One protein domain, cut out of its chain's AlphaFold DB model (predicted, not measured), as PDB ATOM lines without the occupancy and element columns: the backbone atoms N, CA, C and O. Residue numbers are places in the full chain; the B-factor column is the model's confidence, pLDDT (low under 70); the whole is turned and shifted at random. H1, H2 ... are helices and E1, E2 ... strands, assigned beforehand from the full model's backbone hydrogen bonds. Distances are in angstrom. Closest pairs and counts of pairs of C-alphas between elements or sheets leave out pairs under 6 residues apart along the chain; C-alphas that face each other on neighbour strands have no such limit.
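Overview. This is residues 4 to 12 and 119 to 171 of the 187 residues of an uncharacterized protein of marine sediment metagenome (UniProt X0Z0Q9). A small sheet of three strands, E1, E4 and E2, makes one wall, and the stretch between E2 and E4 swings out from it and loops over one face of the sheet before coming back into E4. This looping stretch holds the short helix H1, beside edge strand E2, and the short strand E3, set away from the sheet. The printed part has 62 residues with one named helix and four named strands, in the order E1, E2, H1, E3, E4; the sheet's order is E1, E4, E2, all antiparallel. The class is mostly strand, though the named elements hold 26 of the 62 residues, under half. The whole is compact, with a radius of gyration of the C-alphas of 10.9 A and spans of 30 by 21 by 20 A.

Arrangement. E1, residues 4 to 9, is an edge strand and the antiparallel neighbour of E4, residues 164 to 170, at an angle of 157 degrees between their directions. N 5 and O 168, 2.9 A apart, and N 9 and O 164, 2.8 A apart, are within hydrogen-bond range. E2, residues 128 to 133, is the other edge strand and is antiparallel to E4 at 170 degrees; N 132 and O 165 are 2.8 A apart, within hydrogen-bond range. Residues 132 to 133 of E2 also pair, antiparallel, with residues 136 to 137. H1, residues 139 to 142, is on the sheet but at the sheet's level, with a height over the sheet of 2.9 A; its closest C-alphas with E2 are those of Lys 131 and Ser 139, 4.6 A apart. H1 is too short for any O i to N i+4 pair, and its one O i to N i+3 pair is within hydrogen-bond range. E3, residues 152 to 154, pairs with no named strand and is apart from E1, E2 and E4. Its residues 152 to 153 pair, antiparallel, with residues 146 to 147.

Along the chain. E1 begins at C-alpha 4, (8.152, -17.413, 29.934), and is 16.3 A long. E2 is 14.4 A long and H1 5.5 A. E3 is 6.7 A long. E4, the longest strand, is 18.0 A long and ends at C-alpha 170, (12.511, -15.073, 32.583).

Size, cuts and confidence. The C-alphas farthest apart are those of Phe 160 and Lys 171, 32.0 A. Residues 13 to 118 are not printed, and C-alphas 12 and 119 are 15.0 A apart across this cut. Of the links that are printed whole, E2 to H1 is tight, and H1 to E3 and E3 to E4 are short. The mean pLDDT of the printed part is 79.2; residues 158 to 171 are under 70.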
ATOM      1  N   THR A   4       8.740 -18.706  30.301       73.12
ATOM      2  CA  THR A   4       8.152 -17.413  29.934       73.12
ATOM      3  C   THR A   4       7.251 -16.964  31.074       73.12
ATOM      4  O   THR A   4       6.305 -17.671  31.419       73.12
ATOM      5  N   SER A   5       7.540 -15.799  31.642       78.00
ATOM      6  CA  SER A   5       6.657 -15.132  32.595       78.00
ATOM      7  C   SER A   5       5.784 -14.137  31.834       78.00
ATOM      8  O   SER A   5       6.261 -13.436  30.940       78.00
ATOM      9  N   ILE A   6       4.492 -14.109  32.149       79.25
ATOM     10  CA  ILE A   6       3.543 -13.154  31.571       79.25
ATOM     11  C   ILE A   6       3.162 -12.178  32.673       79.25
ATOM     12  O   ILE A   6       2.684 -12.601  33.725       79.25
ATOM     13  N   ILE A   7       3.362 -10.890  32.411       81.06
ATOM     14  CA  ILE A   7       2.835  -9.816  33.244       81.06
ATOM     15  C   ILE A   7       1.587  -9.278  32.562       81.06
ATOM     16  O   ILE A   7       1.582  -9.001  31.359       81.06
ATOM     17  N   HIS A   8       0.531  -9.129  33.344       80.00
ATOM     18  CA  HIS A   8      -0.714  -8.545  32.891       80.00
ATOM     19  C   HIS A   8      -1.020  -7.325  33.748       80.00
ATOM     20  O   HIS A   8      -1.222  -7.455  34.952       80.00
ATOM     21  N   PHE A   9      -1.054  -6.159  33.112       80.19
ATOM     22  CA  PHE A   9      -1.560  -4.938  33.712       80.19
ATOM     23  C   PHE A   9      -2.932  -4.634  33.114       80.19
ATOM     24  O   PHE A   9      -3.085  -4.518  31.895       80.19
ATOM     25  N   GLN A  10      -3.930  -4.523  33.979       76.69
ATOM     26  CA  GLN A  10      -5.284  -4.119  33.616       76.69
ATOM     27  C   GLN A  10      -5.577  -2.767  34.250       76.69
ATOM     28  O   GLN A  10      -5.041  -2.471  35.315       76.69
ATOM     29  N   ASP A  11      -6.398  -1.967  33.569       74.88
ATOM     30  CA  ASP A  11      -6.910  -0.684  34.060       74.88
ATOM     31  C   ASP A  11      -5.818   0.266  34.572       74.88
ATOM     32  O   ASP A  11      -5.968   0.956  35.576       74.88
ATOM     33  N   VAL A  12      -4.705   0.297  33.836       81.88
ATOM     34  CA  VAL A  12      -3.558   1.158  34.113       81.88
ATOM     35  C   VAL A  12      -3.979   2.620  33.997       81.88
ATOM     36  O   VAL A  12      -4.459   3.062  32.946       81.88
ATOM     37  N   GLY A 119       8.443  -5.766  37.949       87.06
ATOM     38  CA  GLY A 119       8.244  -6.536  39.183       87.06
ATOM     39  C   GLY A 119       9.252  -7.668  39.412       87.06
ATOM     40  O   GLY A 119       9.118  -8.441  40.356       87.06
ATOM     41  N   PHE A 120      10.248  -7.797  38.538       84.50
ATOM     42  CA  PHE A 120      11.371  -8.716  38.678       84.50
ATOM     43  C   PHE A 120      12.542  -8.245  37.821       84.50
ATOM     44  O   PHE A 120      12.356  -7.555  36.817       84.50
ATOM     45  N   SER A 121      13.741  -8.685  38.186       87.44
ATOM     46  CA  SER A 121      14.951  -8.316  37.467       87.44
ATOM     47  C   SER A 121      15.061  -9.018  36.114       87.44
ATOM     48  O   SER A 121      14.918 -10.243  36.005       87.44
ATOM     49  N   ILE A 122      15.368  -8.248  35.077       86.12
ATOM     50  CA  ILE A 122      15.783  -8.741  33.767       86.12
ATOM     51  C   ILE A 122      17.277  -8.471  33.591       86.12
ATOM     52  O   ILE A 122      17.816  -7.489  34.078       86.12
ATOM     53  N   THR A 123      17.975  -9.376  32.914       89.06
ATOM     54  CA  THR A 123      19.421  -9.237  32.677       89.06
ATOM     55  C   THR A 123      19.747  -8.494  31.388       89.06
ATOM     56  O   THR A 123      20.910  -8.211  31.141       89.06
ATOM     57  N   ASP A 124      18.748  -8.331  30.521       88.00
ATOM     58  CA  ASP A 124      18.877  -7.748  29.190       88.00
ATOM     59  C   ASP A 124      17.484  -7.302  28.718       88.00
ATOM     60  O   ASP A 124      16.496  -8.024  28.909       88.00
ATOM     61  N   ALA A 125      17.404  -6.135  28.084       86.56
ATOM     62  CA  ALA A 125      16.170  -5.588  27.523       86.56
ATOM     63  C   ALA A 125      15.477  -6.543  26.527       86.56
ATOM     64  O   ALA A 125      14.247  -6.610  26.475       86.56
ATOM     65  N   SER A 126      16.251  -7.345  25.786       86.31
ATOM     66  CA  SER A 126      15.754  -8.348  24.831       86.31
ATOM     67  C   SER A 126      14.995  -9.512  25.478       86.31
ATOM     68  O   SER A 126      14.345 -10.300  24.781       86.31
ATOM     69  N   ASN A 127      15.018  -9.623  26.812       86.38
ATOM     70  CA  ASN A 127      14.191 -10.587  27.528       86.38
ATOM     71  C   ASN A 127      12.703 -10.233  27.440       86.38
ATOM     72  O   ASN A 127      11.868 -11.134  27.541       86.38
ATOM     73  N   VAL A 128      12.340  -8.967  27.222       84.44
ATOM     74  CA  VAL A 128      10.955  -8.581  26.932       84.44
ATOM     75  C   VAL A 128      10.683  -8.887  25.464       84.44
ATOM     76  O   VAL A 128      11.220  -8.252  24.565       84.44
ATOM     77  N   ILE A 129       9.864  -9.906  25.209       83.94
ATOM     78  CA  ILE A 129       9.685 -10.459  23.855       83.94
ATOM     79  C   ILE A 129       8.334 -10.133  23.239       83.94
ATOM     80  O   ILE A 129       8.136 -10.363  22.048       83.94
ATOM     81  N   LYS A 130       7.380  -9.670  24.051       84.19
ATOM     82  CA  LYS A 130       6.052  -9.328  23.565       84.19
ATOM     83  C   LYS A 130       5.428  -8.205  24.370       84.19
ATOM     84  O   LYS A 130       5.430  -8.266  25.597       84.19
ATOM     85  N   LYS A 131       4.831  -7.248  23.663       83.56
ATOM     86  CA  LYS A 131       3.973  -6.193  24.207       83.56
ATOM     87  C   LYS A 131       2.652  -6.258  23.465       83.56
ATOM     88  O   LYS A 131       2.629  -6.286  22.237       83.56
ATOM     89  N   LYS A 132       1.549  -6.280  24.199       81.50
ATOM     90  CA  LYS A 132       0.219  -6.060  23.651       81.50
ATOM     91  C   LYS A 132      -0.454  -4.921  24.386       81.50
ATOM     92  O   LYS A 132      -0.400  -4.879  25.611       81.50
ATOM     93  N   VAL A 133      -1.132  -4.065  23.639       79.94
ATOM     94  CA  VAL A 133      -2.006  -3.023  24.185       79.94
ATOM     95  C   VAL A 133      -3.393  -3.251  23.610       79.94
ATOM     96  O   VAL A 133      -3.539  -3.337  22.393       79.94
ATOM     97  N   ASN A 134      -4.401  -3.428  24.463       79.06
ATOM     98  CA  ASN A 134      -5.775  -3.747  24.049       79.06
ATOM     99  C   ASN A 134      -5.825  -4.954  23.091       79.06
ATOM    100  O   ASN A 134      -6.500  -4.942  22.066       79.06
ATOM    101  N   ASN A 135      -5.045  -5.994  23.415       81.38
ATOM    102  CA  ASN A 135      -4.832  -7.211  22.617       81.38
ATOM    103  C   ASN A 135      -4.169  -7.012  21.230       81.38
ATOM    104  O   ASN A 135      -3.933  -7.995  20.526       81.38
ATOM    105  N   ILE A 136      -3.798  -5.786  20.859       80.81
ATOM    106  CA  ILE A 136      -3.042  -5.481  19.638       80.81
ATOM    107  C   ILE A 136      -1.558  -5.713  19.910       80.81
ATOM    108  O   ILE A 136      -1.041  -5.245  20.920       80.81
ATOM    109  N   ASP A 137      -0.874  -6.435  19.022       85.06
ATOM    110  CA  ASP A 137       0.571  -6.644  19.122       85.06
ATOM    111  C   ASP A 137       1.316  -5.330  18.859       85.06
ATOM    112  O   ASP A 137       1.152  -4.710  17.810       85.06
ATOM    113  N   LYS A 138       2.110  -4.910  19.839       85.06
ATOM    114  CA  LYS A 138       2.918  -3.689  19.846       85.06
ATOM    115  C   LYS A 138       4.377  -4.003  20.167       85.06
ATOM    116  O   LYS A 138       5.094  -3.173  20.714       85.06
ATOM    117  N   SER A 139       4.828  -5.218  19.865       85.50
ATOM    118  CA  SER A 139       6.180  -5.674  20.219       85.50
ATOM    119  C   SER A 139       7.296  -4.871  19.546       85.50
ATOM    120  O   SER A 139       8.403  -4.812  20.069       85.50
ATOM    121  N   GLU A 140       7.008  -4.190  18.436       86.31
ATOM    122  CA  GLU A 140       7.940  -3.253  17.793       86.31
ATOM    123  C   GLU A 140       8.271  -2.046  18.689       86.31
ATOM    124  O   GLU A 140       9.373  -1.510  18.619       86.31
ATOM    125  N   GLU A 141       7.366  -1.667  19.600       84.19
ATOM    126  CA  GLU A 141       7.557  -0.565  20.551       84.19
ATOM    127  C   GLU A 141       8.439  -0.957  21.751       84.19
ATOM    128  O   GLU A 141       8.650  -0.141  22.640       84.19
ATOM    129  N   ILE A 142       8.940  -2.195  21.830       83.25
ATOM    130  CA  ILE A 142       9.838  -2.629  22.917       83.25
ATOM    131  C   ILE A 142      11.242  -2.043  22.734       83.25
ATOM    132  O   ILE A 142      11.902  -1.684  23.712       83.25
ATOM    133  N   SER A 143      11.713  -1.953  21.486       83.56
ATOM    134  CA  SER A 143      13.079  -1.524  21.180       83.56
ATOM    135  C   SER A 143      13.333  -0.101  21.685       83.56
ATOM    136  O   SER A 143      12.606   0.824  21.334       83.56
ATOM    137  N   GLY A 144      14.354   0.065  22.530       85.19
ATOM    138  CA  GLY A 144      14.713   1.354  23.131       85.19
ATOM    139  C   GLY A 144      13.817   1.814  24.288       85.19
ATOM    140  O   GLY A 144      14.102   2.846  24.885       85.19
ATOM    141  N   ASN A 145      12.776   1.052  24.636       89.69
ATOM    142  CA  ASN A 145      11.820   1.413  25.685       89.69
ATOM    143  C   ASN A 145      11.919   0.538  26.938       89.69
ATOM    144  O   ASN A 145      11.198   0.785  27.897       89.69
ATOM    145  N   VAL A 146      12.792  -0.468  26.959       91.75
ATOM    146  CA  VAL A 146      13.035  -1.307  28.138       91.75
ATOM    147  C   VAL A 146      14.349  -0.910  28.795       91.75
ATOM    148  O   VAL A 146      15.363  -0.775  28.113       91.75
ATOM    149  N   SER A 147      14.331  -0.770  30.118       93.31
ATOM    150  CA  SER A 147      15.531  -0.639  30.940       93.31
ATOM    151  C   SER A 147      15.741  -1.915  31.743       93.31
ATOM    152  O   SER A 147      14.893  -2.296  32.546       93.31
ATOM    153  N   ASP A 148      16.881  -2.560  31.538       90.44
ATOM    154  CA  ASP A 148      17.370  -3.687  32.335       90.44
ATOM    155  C   ASP A 148      18.061  -3.254  33.634       90.44
ATOM    156  O   ASP A 148      18.122  -4.019  34.589       90.44
ATOM    157  N   ILE A 149      18.519  -2.004  33.700       91.94
ATOM    158  CA  ILE A 149      19.059  -1.400  34.925       91.94
ATOM    159  C   ILE A 149      17.949  -1.175  35.953       91.94
ATOM    160  O   ILE A 149      18.119  -1.493  37.126       91.94
ATOM    161  N   TYR A 150      16.813  -0.632  35.511       92.56
ATOM    162  CA  TYR A 150      15.702  -0.262  36.395       92.56
ATOM    163  C   TYR A 150      14.508  -1.209  36.301       92.56
ATOM    164  O   TYR A 150      13.486  -0.979  36.941       92.56
ATOM    165  N   ASN A 151      14.621  -2.259  35.483       92.56
ATOM    166  CA  ASN A 151      13.572  -3.251  35.263       92.56
ATOM    167  C   ASN A 151      12.233  -2.599  34.902       92.56
ATOM    168  O   ASN A 151      11.183  -2.941  35.450       92.56
ATOM    169  N   THR A 152      12.282  -1.637  33.978       92.69
ATOM    170  CA  THR A 152      11.121  -0.858  33.539       92.69
ATOM    171  C   THR A 152      10.851  -0.991  32.048       92.69
ATOM    172  O   THR A 152      11.736  -1.317  31.257       92.69
ATOM    173  N   ILE A 153       9.607  -0.722  31.654       90.56
ATOM    174  CA  ILE A 153       9.199  -0.538  30.261       90.56
ATOM    175  C   ILE A 153       8.435   0.778  30.100       90.56
ATOM    176  O   ILE A 153       7.440   1.025  30.781       90.56
ATOM    177  N   ASN A 154       8.892   1.619  29.179       89.62
ATOM    178  CA  ASN A 154       8.202   2.830  28.774       89.62
ATOM    179  C   ASN A 154       7.010   2.468  27.880       89.62
ATOM    180  O   ASN A 154       7.162   1.864  26.812       89.62
ATOM    181  N   CYS A 155       5.816   2.826  28.337       82.38
ATOM    182  CA  CYS A 155       4.567   2.547  27.646       82.38
ATOM    183  C   CYS A 155       3.948   3.786  26.995       82.38
ATOM    184  O   CYS A 155       2.805   3.702  26.552       82.38
ATOM    185  N   SER A 156       4.695   4.889  26.903       81.62
ATOM    186  CA  SER A 156       4.178   6.161  26.413       81.62
ATOM    187  C   SER A 156       3.700   6.097  24.952       81.62
ATOM    188  O   SER A 156       4.412   5.546  24.103       81.62
ATOM    189  N   PRO A 157       2.527   6.679  24.627       72.19
ATOM    190  CA  PRO A 157       1.551   7.253  25.561       72.19
ATOM    191  C   PRO A 157       0.659   6.177  26.206       72.19
ATOM    192  O   PRO A 157       0.125   5.305  25.507       72.19
ATOM    193  N   MET A 158       0.424   6.265  27.520       67.94
ATOM    194  CA  MET A 158      -0.632   5.482  28.174       67.94
ATOM    195  C   MET A 158      -1.932   6.275  28.279       67.94
ATOM    196  O   MET A 158      -1.958   7.410  28.740       67.94
ATOM    197  N   PHE A 159      -3.041   5.643  27.903       66.75
ATOM    198  CA  PHE A 159      -4.380   6.199  28.071       66.75
ATOM    199  C   PHE A 159      -5.157   5.382  29.096       66.75
ATOM    200  O   PHE A 159      -4.996   4.161  29.187       66.75
ATOM    201  N   PHE A 160      -6.029   6.060  29.840       58.94
ATOM    202  CA  PHE A 160      -6.926   5.412  30.787       58.94
ATOM    203  C   PHE A 160      -7.757   4.320  30.093       58.94
ATOM    204  O   PHE A 160      -8.326   4.549  29.024       58.94
ATOM    205  N   GLY A 161      -7.825   3.134  30.703       58.78
ATOM    206  CA  GLY A 161      -8.545   1.975  30.162       58.78
ATOM    207  C   GLY A 161      -7.738   1.107  29.188       58.78
ATOM    208  O   GLY A 161      -8.273   0.135  28.655       58.78
ATOM    209  N   ASN A 162      -6.456   1.410  28.957       64.44
ATOM    210  CA  ASN A 162      -5.585   0.512  28.206       64.44
ATOM    211  C   ASN A 162      -5.245  -0.748  29.020       64.44
ATOM    212  O   ASN A 162      -4.794  -0.674  30.162       64.44
ATOM    213  N   ILE A 163      -5.381  -1.915  28.388       60.25
ATOM    214  CA  ILE A 163      -4.916  -3.202  28.918       60.25
ATOM    215  C   ILE A 163      -3.543  -3.511  28.321       60.25
ATOM    216  O   ILE A 163      -3.424  -3.717  27.109       60.25
ATOM    217  N   GLY A 164      -2.513  -3.575  29.166       60.44
ATOM    218  CA  GLY A 164      -1.144  -3.921  28.786       60.44
ATOM    219  C   GLY A 164      -0.809  -5.372  29.137       60.44
ATOM    220  O   GLY A 164      -0.794  -5.743  30.307       60.44
ATOM    221  N   VAL A 165      -0.492  -6.207  28.146       67.19
ATOM    222  CA  VAL A 165       0.014  -7.575  28.372       67.19
ATOM    223  C   VAL A 165       1.448  -7.668  27.877       67.19
ATOM    224  O   VAL A 165       1.715  -7.436  26.697       67.19
ATOM    225  N   PHE A 166       2.361  -8.076  28.751       63.38
ATOM    226  CA  PHE A 166       3.780  -8.223  28.439       63.38
ATOM    227  C   PHE A 166       4.209  -9.676  28.629       63.38
ATOM    228  O   PHE A 166       3.878 -10.313  29.627       63.38
ATOM    229  N   SER A 167       4.939 -10.233  27.664       69.88
ATOM    230  CA  SER A 167       5.560 -11.557  27.806       69.88
ATOM    231  C   SER A 167       7.068 -11.407  27.865       69.88
ATOM    232  O   SER A 167       7.673 -10.768  27.003       69.88
ATOM    233  N   ILE A 168       7.666 -12.013  28.884       64.56
ATOM    234  CA  ILE A 168       9.074 -11.842  29.213       64.56
ATOM    235  C   ILE A 168       9.709 -13.219  29.358       64.56
ATOM    236  O   ILE A 168       9.204 -14.105  30.053       64.56
ATOM    237  N   LYS A 169      10.842 -13.415  28.694       61.97
ATOM    238  CA  LYS A 169      11.711 -14.566  28.910       61.97
ATOM    239  C   LYS A 169      12.395 -14.391  30.258       61.97
ATOM    240  O   LYS A 169      13.425 -13.736  30.365       61.97
ATOM    241  N   SER A 170      11.830 -14.989  31.297       48.72
ATOM    242  CA  SER A 170      12.511 -15.073  32.583       48.72
ATOM    243  C   SER A 170      13.493 -16.244  32.562       48.72
ATOM    244  O   SER A 170      13.117 -17.409  32.385       48.72
ATOM    245  N   LYS A 171      14.778 -15.967  32.789       44.56
ATOM    246  CA  LYS A 171      15.708 -17.010  33.221       44.56
ATOM    247  C   LYS A 171      15.377 -17.292  34.684       44.56
ATOM    248  O   LYS A 171      15.921 -16.657  35.574       44.56
TER     249      LYS A 171